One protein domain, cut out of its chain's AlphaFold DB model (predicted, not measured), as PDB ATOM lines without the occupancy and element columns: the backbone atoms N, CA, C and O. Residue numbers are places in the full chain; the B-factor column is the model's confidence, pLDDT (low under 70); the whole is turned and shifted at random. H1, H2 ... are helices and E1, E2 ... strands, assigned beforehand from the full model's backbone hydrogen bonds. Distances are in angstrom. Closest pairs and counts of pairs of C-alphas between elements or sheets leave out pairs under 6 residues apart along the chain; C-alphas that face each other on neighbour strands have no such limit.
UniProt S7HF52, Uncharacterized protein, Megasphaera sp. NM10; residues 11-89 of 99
ATOM      1  N   GLU A  11     -17.339  33.817 -13.692       77.69
ATOM      2  CA  GLU A  11     -18.315  34.875 -13.975       77.69
ATOM      3  C   GLU A  11     -19.404  34.409 -14.951       77.69
ATOM      4  O   GLU A  11     -20.590  34.477 -14.636       77.69
ATOM      5  N   LYS A  12     -19.026  33.812 -16.088       74.69
ATOM      6  CA  LYS A  12     -19.989  33.312 -17.083       74.69
ATOM      7  C   LYS A  12     -20.779  32.114 -16.560       74.69
ATOM      8  O   LYS A  12     -21.936  31.917 -16.930       74.69
ATOM      9  N   GLN A  13     -20.194  31.309 -15.669       75.50
ATOM     10  CA  GLN A  13     -20.958  30.271 -14.974       75.50
ATOM     11  C   GLN A  13     -22.053  30.875 -14.088       75.50
ATOM     12  O   GLN A  13     -23.170  30.353 -14.078       75.50
ATOM     13  N   GLN A  14     -21.769  31.974 -13.383       81.00
ATOM     14  CA  GLN A  14     -22.784  32.681 -12.598       81.00
ATOM     15  C   GLN A  14     -23.854  33.312 -13.487       81.00
ATOM     16  O   GLN A  14     -25.034  33.115 -13.211       81.00
ATOM     17  N   ASP A  15     -23.474  33.952 -14.591       84.88
ATOM     18  CA  ASP A  15     -24.420  34.501 -15.570       84.88
ATOM     19  C   ASP A  15     -25.379  33.429 -16.107       84.88
ATOM     20  O   ASP A  15     -26.596  33.618 -16.151       84.88
ATOM     21  N   LEU A  16     -24.851  32.257 -16.474       79.81
ATOM     22  CA  LEU A  16     -25.668  31.129 -16.915       79.81
ATOM     23  C   LEU A  16     -26.600  30.647 -15.798       79.81
ATOM     24  O   LEU A  16     -27.766  30.355 -16.052       79.81
ATOM     25  N   ILE A  17     -26.125  30.581 -14.551       80.62
ATOM     26  CA  ILE A  17     -26.965  30.234 -13.398       80.62
ATOM     27  C   ILE A  17     -28.076  31.277 -13.189       80.62
ATOM     28  O   ILE A  17     -29.213  30.883 -12.919       80.62
ATOM     29  N   SER A  18     -27.790  32.570 -13.342       83.94
ATOM     30  CA  SER A  18     -28.774  33.657 -13.266       83.94
ATOM     31  C   SER A  18     -29.824  33.540 -14.371       83.94
ATOM     32  O   SER A  18     -31.022  33.488 -14.076       83.94
ATOM     33  N   LEU A  19     -29.407  33.324 -15.621       84.19
ATOM     34  CA  LEU A  19     -30.314  33.033 -16.735       84.19
ATOM     35  C   LEU A  19     -31.224  31.828 -16.443       84.19
ATOM     36  O   LEU A  19     -32.431  31.863 -16.702       84.19
ATOM     37  N   LEU A  20     -30.677  30.762 -15.848       79.62
ATOM     38  CA  LEU A  20     -31.436  29.568 -15.456       79.62
ATOM     39  C   LEU A  20     -32.423  29.818 -14.311       79.62
ATOM     40  O   LEU A  20     -33.429  29.109 -14.206       79.62
ATOM     41  N   ARG A  21     -32.160  30.812 -13.460       78.31
ATOM     42  CA  ARG A  21     -33.092  31.294 -12.428       78.31
ATOM     43  C   ARG A  21     -34.175  32.214 -12.997       78.31
ATOM     44  O   ARG A  21     -35.139  32.500 -12.292       78.31
ATOM     45  N   GLY A  22     -34.066  32.592 -14.271       79.56
ATOM     46  CA  GLY A  22     -34.963  33.533 -14.936       79.56
ATOM     47  C   GLY A  22     -34.583  34.995 -14.711       79.56
ATOM     48  O   GLY A  22     -35.405  35.869 -14.968       79.56
ATOM     49  N   GLU A  23     -33.375  35.249 -14.215       86.00
ATOM     50  CA  GLU A  23     -32.794  36.585 -14.120       86.00
ATOM     51  C   GLU A  23     -32.234  37.003 -15.487       86.00
ATOM     52  O   GLU A  23     -32.025  36.167 -16.376       86.00
ATOM     53  N   SER A  24     -32.016  38.302 -15.661       89.25
ATOM     54  CA  SER A  24     -31.353  38.854 -16.835       89.25
ATOM     55  C   SER A  24     -29.849  38.969 -16.628       89.25
ATOM     56  O   SER A  24     -29.364  39.093 -15.503       89.25
ATOM     57  N   ILE A  25     -29.109  38.931 -17.732       90.94
ATOM     58  CA  ILE A  25     -27.673  39.220 -17.759       90.94
ATOM     59  C   ILE A  25     -27.387  40.313 -18.779       90.94
ATOM     60  O   ILE A  25     -28.176  40.523 -19.698       90.94
ATOM     61  N   SER A  26     -26.246  40.979 -18.645       89.81
ATOM     62  CA  SER A  26     -25.781  41.963 -19.623       89.81
ATOM     63  C   SER A  26     -24.603  41.409 -20.414       89.81
ATOM     64  O   SER A  26     -23.651  40.903 -19.826       89.81
ATOM     65  N   ALA A  27     -24.664  41.502 -21.740       87.12
ATOM     66  CA  ALA A  27     -23.620  40.997 -22.624       87.12
ATOM     67  C   ALA A  27     -23.450  41.870 -23.871       87.12
ATOM     68  O   ALA A  27     -24.410  42.466 -24.370       87.12
ATOM     69  N   MET A  28     -22.228  41.897 -24.411       84.69
ATOM     70  CA  MET A  28     -21.952  42.543 -25.690       84.69
ATOM     71  C   MET A  28     -22.368  41.615 -26.835       84.69
ATOM     72  O   MET A  28     -21.845  40.516 -26.995       84.69
ATOM     73  N   ILE A  29     -23.292  42.079 -27.666       84.31
ATOM     74  CA  ILE A  29     -23.730  41.413 -28.887       84.31
ATOM     75  C   ILE A  29     -23.066  42.094 -30.078       84.31
ATOM     76  O   ILE A  29     -23.252  43.289 -30.315       84.31
ATOM     77  N   ARG A  30     -22.297  41.337 -30.859       74.44
ATOM     78  CA  ARG A  30     -21.647  41.848 -32.074       74.44
ATOM     79  C   ARG A  30     -22.458  41.436 -33.303       74.44
ATOM     80  O   ARG A  30     -22.664  40.249 -33.548       74.44
ATOM     81  N   GLU A  31     -22.911  42.408 -34.092       60.81
ATOM     82  CA  GLU A  31     -23.503  42.130 -35.406       60.81
ATOM     83  C   GLU A  31     -22.397  41.692 -36.379       60.81
ATOM     84  O   GLU A  31     -21.426  42.420 -36.579       60.81
ATOM     85  N   GLY A  32     -22.535  40.511 -36.991       56.22
ATOM     86  CA  GLY A  32     -21.621  40.051 -38.045       56.22
ATOM     87  C   GLY A  32     -20.574  39.011 -37.641       56.22
ATOM     88  O   GLY A  32     -19.562  38.904 -38.331       56.22
ATOM     89  N   ILE A  33     -20.803  38.213 -36.588       53.03
ATOM     90  CA  ILE A  33     -19.967  37.028 -36.327       53.03
ATOM     91  C   ILE A  33     -20.182  36.008 -37.456       53.03
ATOM     92  O   ILE A  33     -21.079  35.169 -37.422       53.03
ATOM     93  N   ILE A  34     -19.337  36.096 -38.479       51.38
ATOM     94  CA  ILE A  34     -18.952  34.950 -39.293       51.38
ATOM     95  C   ILE A  34     -18.155  34.053 -38.336       51.38
ATOM     96  O   ILE A  34     -17.242  34.527 -37.669       51.38
ATOM     97  N   TYR A  35     -18.579  32.796 -38.214       48.31
ATOM     98  CA  TYR A  35     -18.245  31.786 -37.196       48.31
ATOM     99  C   TYR A  35     -16.747  31.527 -36.875       48.31
ATOM    100  O   TYR A  35     -16.457  30.664 -36.047       48.31
ATOM    101  N   ASP A  36     -15.797  32.238 -37.480       45.81
ATOM    102  CA  ASP A  36     -14.363  31.932 -37.432       45.81
ATOM    103  C   ASP A  36     -13.640  32.348 -36.129       45.81
ATOM    104  O   ASP A  36     -12.506  31.928 -35.913       45.81
ATOM    105  N   GLU A  37     -14.277  33.090 -35.209       49.06
ATOM    106  CA  GLU A  37     -13.630  33.575 -33.964       49.06
ATOM    107  C   GLU A  37     -14.252  33.051 -32.652       49.06
ATOM    108  O   GLU A  37     -13.875  33.474 -31.559       49.06
ATOM    109  N   ILE A  38     -15.158  32.068 -32.721       51.50
ATOM    110  CA  ILE A  38     -15.875  31.511 -31.548       51.50
ATOM    111  C   ILE A  38     -14.924  30.870 -30.511       51.50
ATOM    112  O   ILE A  38     -15.309  30.631 -29.369       51.50
ATOM    113  N   GLY A  39     -13.666  30.613 -30.877       48.66
ATOM    114  CA  GLY A  39     -12.646  30.102 -29.959       48.66
ATOM    115  C   GLY A  39     -11.981  31.149 -29.056       48.66
ATOM    116  O   GLY A  39     -11.277  30.737 -28.139       48.66
ATOM    117  N   ASN A  40     -12.159  32.456 -29.307       53.22
ATOM    118  CA  ASN A  40     -11.342  33.514 -28.686       53.22
ATOM    119  C   ASN A  40     -12.135  34.658 -28.019       53.22
ATOM    120  O   ASN A  40     -11.520  35.490 -27.356       53.22
ATOM    121  N   ASP A  41     -13.462  34.717 -28.182       61.25
ATOM    122  CA  ASP A  41     -14.320  35.752 -27.579       61.25
ATOM    123  C   ASP A  41     -15.390  35.098 -26.685       61.25
ATOM    124  O   ASP A  41     -16.264  34.366 -27.158       61.25
ATOM    125  N   GLU A  42     -15.318  35.354 -25.377       63.34
ATOM    126  CA  GLU A  42     -16.252  34.817 -24.379       63.34
ATOM    127  C   GLU A  42     -17.704  35.288 -24.609       63.34
ATOM    128  O   GLU A  42     -18.646  34.594 -24.217       63.34
ATOM    129  N   ASP A  43     -17.916  36.410 -25.307       69.25
ATOM    130  CA  ASP A  43     -19.247  36.948 -25.625       69.25
ATOM    131  C   ASP A  43     -19.861  36.336 -26.902       69.25
ATOM    132  O   ASP A  43     -21.064  36.483 -27.176       69.25
ATOM    133  N   ALA A  44     -19.081  35.553 -27.656       74.62
ATOM    134  CA  ALA A  44     -19.580  34.805 -28.807       74.62
ATOM    135  C   ALA A  44     -20.642  33.769 -28.401       74.62
ATOM    136  O   ALA A  44     -21.578  33.510 -29.162       74.62
ATOM    137  N   LEU A  45     -20.550  33.218 -27.181       77.06
ATOM    138  CA  LEU A  45     -21.545  32.289 -26.644       77.06
ATOM    139  C   LEU A  45     -22.928  32.945 -26.548       77.06
ATOM    140  O   LEU A  45     -23.915  32.368 -27.005       77.06
ATOM    141  N   TYR A  46     -23.011  34.150 -25.986       83.50
ATOM    142  CA  TYR A  46     -24.281  34.858 -25.823       83.50
ATOM    143  C   TYR A  46     -24.862  35.302 -27.157       83.50
ATOM    144  O   TYR A  46     -26.064  35.155 -27.377       83.50
ATOM    145  N   THR A  47     -24.005  35.738 -28.082       80.56
ATOM    146  CA  THR A  47     -24.416  36.031 -29.459       80.56
ATOM    147  C   THR A  47     -24.992  34.782 -30.134       80.56
ATOM    148  O   THR A  47     -26.092  34.838 -30.679       80.56
ATOM    149  N   MET A  48     -24.339  33.619 -30.018       77.75
ATOM    150  CA  MET A  48     -24.848  32.356 -30.568       77.75
ATOM    151  C   MET A  48     -26.197  31.957 -29.955       77.75
ATOM    152  O   MET A  48     -27.122  31.590 -30.683       77.75
ATOM    153  N   LEU A  49     -26.327  32.021 -28.626       81.00
ATOM    154  CA  LEU A  49     -27.564  31.679 -27.916       81.00
ATOM    155  C   LEU A  49     -28.719  32.622 -28.285       81.00
ATOM    156  O   LEU A  49     -29.857  32.174 -28.413       81.00
ATOM    157  N   LEU A  50     -28.431  33.904 -28.506       83.50
ATOM    158  CA  LEU A  50     -29.393  34.882 -29.006       83.50
ATOM    159  C   LEU A  50     -29.824  34.561 -30.444       83.50
ATOM    160  O   LEU A  50     -31.015  34.441 -30.716       83.50
ATOM    161  N   THR A  51     -28.872  34.351 -31.360       79.31
ATOM    162  CA  THR A  51     -29.155  34.062 -32.778       79.31
ATOM    163  C   THR A  51     -29.937  32.763 -32.972       79.31
ATOM    164  O   THR A  51     -30.793  32.678 -33.848       79.31
ATOM    165  N   THR A  52     -29.673  31.749 -32.151       79.56
ATOM    166  CA  THR A  52     -30.387  30.460 -32.192       79.56
ATOM    167  C   THR A  52     -31.734  30.482 -31.460       79.56
ATOM    168  O   THR A  52     -32.472  29.499 -31.514       79.56
ATOM    169  N   GLY A  53     -32.086  31.597 -30.810       79.75
ATOM    170  CA  GLY A  53     -33.378  31.791 -30.149       79.75
ATOM    171  C   GLY A  53     -33.482  31.197 -28.740       79.75
ATOM    172  O   GLY A  53     -34.589  31.045 -28.225       79.75
ATOM    173  N   TYR A  54     -32.356  30.860 -28.099       83.00
ATOM    174  CA  TYR A  54     -32.323  30.466 -26.684       83.00
ATOM    175  C   TYR A  54     -32.416  31.665 -25.736       83.00
ATOM    176  O   TYR A  54     -32.929  31.518 -24.624       83.00
ATOM    177  N   LEU A  55     -31.944  32.835 -26.175       86.31
ATOM    178  CA  LEU A  55     -32.058  34.102 -25.456       86.31
ATOM    179  C   LEU A  55     -32.915  35.101 -26.237       86.31
ATOM    180  O   LEU A  55     -32.977  35.070 -27.463       86.31
ATOM    181  N   THR A  56     -33.553  36.007 -25.507       88.62
ATOM    182  CA  THR A  56     -34.281  37.162 -26.037       88.62
ATOM    183  C   THR A  56     -33.727  38.430 -25.392       88.62
ATOM    184  O   THR A  56     -33.487  38.424 -24.181       88.62
ATOM    185  N   PRO A  57     -33.536  39.515 -26.163       89.50
ATOM    186  CA  PRO A  57     -33.113  40.784 -25.604       89.50
ATOM    187  C   PRO A  57     -34.303  41.490 -24.942       89.50
ATOM    188  O   PRO A  57     -35.379  41.597 -25.532       89.50
ATOM    189  N   ILE A  58     -34.106  41.975 -23.717       90.75
ATOM    190  CA  ILE A  58     -35.022  42.895 -23.030       90.75
ATOM    191  C   ILE A  58     -34.773  44.317 -23.523       90.75
ATOM    192  O   ILE A  58     -35.706  45.046 -23.855       90.75
ATOM    193  N   SER A  59     -33.503  44.703 -23.564       89.81
ATOM    194  CA  SER A  59     -33.045  46.023 -23.969       89.81
ATOM    195  C   SER A  59     -31.704  45.889 -24.683       89.81
ATOM    196  O   SER A  59     -30.954  44.946 -24.436       89.81
ATOM    197  N   CYS A  60     -31.422  46.805 -25.607       85.56
ATOM    198  CA  CYS A  60     -30.145  46.874 -26.303       85.56
ATOM    199  C   CYS A  60     -29.773  48.335 -26.531       85.56
ATOM    200  O   CYS A  60     -30.562  49.112 -27.072       85.56
ATOM    201  N   GLU A  61     -28.548  48.685 -26.172       87.06
ATOM    202  CA  GLU A  61     -27.966  50.000 -26.386       87.06
ATOM    203  C   GLU A  61     -26.788  49.886 -27.346       87.06
ATOM    204  O   GLU A  61     -25.974  48.969 -27.259       87.06
ATOM    205  N   LYS A  62     -26.681  50.818 -28.295       81.94
ATOM    206  CA  LYS A  62     -25.559  50.817 -29.233       81.94
ATOM    207  C   LYS A  62     -24.279  51.192 -28.488       81.94
ATOM    208  O   LYS A  62     -24.191  52.279 -27.923       81.94
ATOM    209  N   ALA A  63     -23.277  50.327 -28.553       80.75
ATOM    210  CA  ALA A  63     -21.979  50.521 -27.927       80.75
ATOM    211  C   ALA A  63     -20.862  50.541 -28.981       80.75
ATOM    212  O   ALA A  63     -21.077  50.305 -30.175       80.75
ATOM    213  N   PHE A  64     -19.639  50.852 -28.557       75.44
ATOM    214  CA  PHE A  64     -18.495  50.786 -29.459       75.44
ATOM    215  C   PHE A  64     -18.214  49.324 -29.835       75.44
ATOM    216  O   PHE A  64     -17.849  48.517 -28.983       75.44
ATOM    217  N   GLY A  65     -18.393  48.982 -31.114       72.44
ATOM    218  CA  GLY A  65     -18.130  47.633 -31.626       72.44
ATOM    219  C   GLY A  65     -19.267  46.619 -31.445       72.44
ATOM    220  O   GLY A  65     -19.002  45.422 -31.552       72.44
ATOM    221  N   GLY A  66     -20.501  47.069 -31.183       80.31
ATOM    222  CA  GLY A  66     -21.677  46.198 -31.099       80.31
ATOM    223  C   GLY A  66     -22.862  46.836 -30.374       80.31
ATOM    224  O   GLY A  66     -23.027  48.058 -30.357       80.31
ATOM    225  N   TYR A  67     -23.677  45.990 -29.761       84.12
ATOM    226  CA  TYR A  67     -24.811  46.350 -28.925       84.12
ATOM    227  C   TYR A  67     -24.594  45.781 -27.531       84.12
ATOM    228  O   TYR A  67     -24.346  44.592 -27.379       84.12
ATOM    229  N   TRP A  68     -24.714  46.613 -26.508       87.06
ATOM    230  CA  TRP A  68     -24.799  46.141 -25.139       87.06
ATOM    231  C   TRP A  68     -26.247  45.766 -24.854       87.06
ATOM    232  O   TRP A  68     -27.116  46.637 -24.872       87.06
ATOM    233  N   CYS A  69     -26.521  44.479 -24.658       88.81
ATOM    234  CA  CYS A  69     -27.881  43.986 -24.495       88.81
ATOM    235  C   CYS A  69     -28.085  43.326 -23.137       88.81
ATOM    236  O   CYS A  69     -27.249  42.557 -22.663       88.81
ATOM    237  N   GLU A  70     -29.255  43.573 -22.564       92.00
ATOM    238  CA  GLU A  70     -29.790  42.792 -21.462       92.00
ATOM    239  C   GLU A  70     -30.560  41.596 -22.032       92.00
ATOM    240  O   GLU A  70     -31.475  41.765 -22.841       92.00
ATOM    241  N   LEU A  71     -30.189  40.384 -21.634       90.38
ATOM    242  CA  LEU A  71     -30.680  39.131 -22.203       90.38
ATOM    243  C   LEU A  71     -31.370  38.275 -21.144       90.38
ATOM    244  O   LEU A  71     -30.918  38.201 -20.002       90.38
ATOM    245  N   VAL A  72     -32.415  37.556 -21.553       90.25
ATOM    246  CA  VAL A  72     -33.111  36.556 -20.728       90.25
ATOM    247  C   VAL A  72     -33.428  35.293 -21.508       90.25
ATOM    248  O   VAL A  72     -33.546  35.320 -22.732       90.25
ATOM    249  N   ILE A  73     -33.655  34.188 -20.792       85.25
ATOM    250  CA  ILE A  73     -34.303  32.998 -21.354       85.25
ATOM    251  C   ILE A  73     -35.825  33.233 -21.345       85.25
ATOM    252  O   ILE A  73     -36.429  33.214 -20.267       85.25
ATOM    253  N   PRO A  74     -36.485  33.407 -22.507       73.31
ATOM    254  CA  PRO A  74     -37.921  33.695 -22.559       73.31
ATOM    255  C   PRO A  74     -38.777  32.472 -22.186       73.31
ATOM    256  O   PRO A  74     -39.864  32.595 -21.621       73.31
ATOM    257  N   ASN A  75     -38.289  31.265 -22.491       65.44
ATOM    258  CA  ASN A  75     -39.078  30.040 -22.432       65.44
ATOM    259  C   ASN A  75     -38.890  29.289 -21.108       65.44
ATOM    260  O   ASN A  75     -37.847  28.683 -20.849       65.44
ATOM    261  N   ARG A  76     -39.962  29.205 -20.308       59.34
ATOM    262  CA  ARG A  76     -40.038  28.327 -19.119       59.34
ATOM    263  C   ARG A  76     -39.769  26.847 -19.440       59.34
ATOM    264  O   ARG A  76     -39.360  26.100 -18.554       59.34
ATOM    265  N   GLU A  77     -39.985  26.407 -20.680       54.09
ATOM    266  CA  GLU A  77     -39.632  25.051 -21.133       54.09
ATOM    267  C   GLU A  77     -38.119  24.813 -21.161       54.09
ATOM    268  O   GLU A  77     -37.664  23.750 -20.743       54.09
ATOM    269  N   ILE A  78     -37.326  25.819 -21.536       59.41
ATOM    270  CA  ILE A  78     -35.861  25.721 -21.540       59.41
ATOM    271  C   ILE A  78     -35.313  25.758 -20.115       59.41
ATOM    272  O   ILE A  78     -34.439  24.957 -19.789       59.41
ATOM    273  N   GLN A  79     -35.910  26.551 -19.219       57.19
ATOM    274  CA  GLN A  79     -35.602  26.470 -17.784       57.19
ATOM    275  C   GLN A  79     -35.816  25.055 -17.227       57.19
ATOM    276  O   GLN A  79     -35.023  24.587 -16.410       57.19
ATOM    277  N   LYS A  80     -36.863  24.343 -17.670       54.59
ATOM    278  CA  LYS A  80     -37.111  22.949 -17.271       54.59
ATOM    279  C   LYS A  80     -36.092  21.993 -17.887       54.59
ATOM    280  O   LYS A  80     -35.495  21.221 -17.143       54.59
ATOM    281  N   VAL A  81     -35.854  22.050 -19.200       58.50
ATOM    282  CA  VAL A  81     -34.884  21.173 -19.887       58.50
ATOM    283  C   VAL A  81     -33.483  21.323 -19.293       58.50
ATOM    284  O   VAL A  81     -32.813  20.321 -19.071       58.50
ATOM    285  N   TRP A  82     -33.067  22.537 -18.931       55.00
ATOM    286  CA  TRP A  82     -31.778  22.763 -18.277       55.00
ATOM    287  C   TRP A  82     -31.767  22.372 -16.793       55.00
ATOM    288  O   TRP A  82     -30.785  21.784 -16.338       55.00
ATOM    289  N   LYS A  83     -32.865  22.572 -16.045       52.81
ATOM    290  CA  LYS A  83     -33.023  21.997 -14.691       52.81
ATOM    291  C   LYS A  83     -32.859  20.476 -14.697       52.81
ATOM    292  O   LYS A  83     -32.210  19.930 -13.808       52.81
ATOM    293  N   TYR A  84     -33.435  19.792 -15.685       50.84
ATOM    294  CA  TYR A  84     -33.333  18.336 -15.806       50.84
ATOM    295  C   TYR A  84     -31.988  17.884 -16.391       50.84
ATOM    296  O   TYR A  84     -31.437  16.889 -15.925       50.84
ATOM    297  N   GLY A  85     -31.416  18.634 -17.337       48.50
ATOM    298  CA  GLY A  85     -30.121  18.339 -17.955       48.50
ATOM    299  C   GLY A  85     -28.945  18.426 -16.978       48.50
ATOM    300  O   GLY A  85     -28.085  17.548 -16.978       48.50
ATOM    301  N   ILE A  86     -28.941  19.417 -16.077       46.97
ATOM    302  CA  ILE A  86     -27.908  19.558 -15.032       46.97
ATOM    303  C   ILE A  86     -28.114  18.537 -13.899       46.97
ATOM    304  O   ILE A  86     -27.143  18.042 -13.325       46.97
ATOM    305  N   SER A  87     -29.361  18.143 -13.614       44.84
ATOM    306  CA  SER A  87     -29.671  17.096 -12.626       44.84
ATOM    307  C   SER A  87     -29.120  15.716 -13.025       44.84
ATOM    308  O   SER A  87     -28.793  14.897 -12.165       44.84
ATOM    309  N   PHE A  88     -28.942  15.461 -14.325       44.06
ATOM    310  CA  PHE A  88     -28.519  14.150 -14.816       44.06
ATOM    311  C   PHE A  88     -26.994  13.944 -14.842       44.06
ATOM    312  O   PHE A  88     -26.533  12.807 -14.908       44.06
ATOM    313  N   CYS A  89     -26.187  15.007 -14.745       45.41
ATOM    314  CA  CYS A  89     -24.744  14.907 -14.988       45.41
ATOM    315  C   CYS A  89     -23.864  14.748 -13.728       45.41
ATOM    316  O   CYS A  89     -22.645  14.866 -13.832       45.41
TER     317      CYS A  89
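What this domain is: This is residues 11 to 89 of the 99 residues of an uncharacterized protein of Megasphaera sp. NM10 (UniProt S7HF52). A small, strongly twisted sheet of three strands has two helices, H1 and H2, packed on one face and its other face bare, while a third helix, H3, sits off the sheet and packs only on H1. The long axis runs from the turn of the hairpin E2 and E3 at one end to the far end of H3 at the other, where residues 84 to 89 stick out, and a long loop, residues 30 to 43, swings between E1 and H2. The printed part has 79 residues, with three named helices and three named strands in the order H1, E1, H2, E2, E3, H3; the sheet order is E1, E3, E2, all antiparallel. The class is mixed, helices and strands. The whole is compact, with a radius of gyration of the C-alphas of 13.0 A, and spans 38 by 26 by 22 A.

Where its parts are: The printed part begins with H1, residues 11 to 21, 15.3 A from first to last C-alpha; C-alpha 11 is at (-18.315, 34.875, -13.975). E1 follows at residues 25 to 29. After residues 30 to 43, with no named element, comes H2, residues 44 to 51. E2 takes residues 56 to 63, 18.3 A long, beginning with C-alpha 56 at (-34.281, 37.162, -26.037), and it bends by 70 degrees at residue 59. E3 comes next at residues 66 to 72, 18.2 A long. H3, residues 76 to 87, is the longest helix by residues and 16.6 A long; its last C-alpha, 87, is at (-29.671, 17.096, -12.626).

How they stand to each other: In the sheet E3 is the inner strand, and E1 and E2 are edge strands. E1 and E3 are antiparallel neighbours at 148 degrees between their directions; N 27 and O 69, 2.9 A apart, and N 29 and O 67, 2.7 A apart, are within hydrogen-bond range. E3 and E2, a hairpin, are antiparallel at 158 degrees, with N 58 and O 70 as well as N 68 and O 61 within range, both pairs at 2.8 A. H1 and H2 on one face of the sheet make two layers, one of helices and one of strands. E1, H2 and E2 form a split strand-helix-strand unit, two strands running the same way with a helix between them in the chain and E3 between them in the sheet; its crossover is right-handed. H2 is on the sheet at a height of 7.9 A, and only just over none of its strands, with 2 of its C-alphas falling on each. Its closest C-alphas to E1 are those of Thr 47 and Ile 29, 5.5 A apart. H1 is on the sheet too; its closest C-alphas to E1 are those of Asp 15 and Ile 25, 6.1 A apart. H1 and H2 are apart. H3 is not on the sheet; it touches H1 with residues 79 to 83 alone, the closest C-alphas being those of Gln 79 and Leu 20, 5.7 A apart. Those two helices stand at a steep tilt of 58 degrees and run opposite ways. In H1, H2 and H3 every O i to N i+4 pair is within hydrogen-bond range.

The domain as a whole: The two C-alphas farthest apart, those of Phe 64 and Phe 88, are 40.7 A from each other. The printed part has no cut. The link from E1 to H2, 14 residues, is long; the other four links are tight. Residues 84 to 89, of which 84 to 87 belong to H3, stand free. The mean pLDDT of the printed part is 72.6, and it is under 70 in residues 31 to 43 and 75 to 89; the mean of H3 is 54.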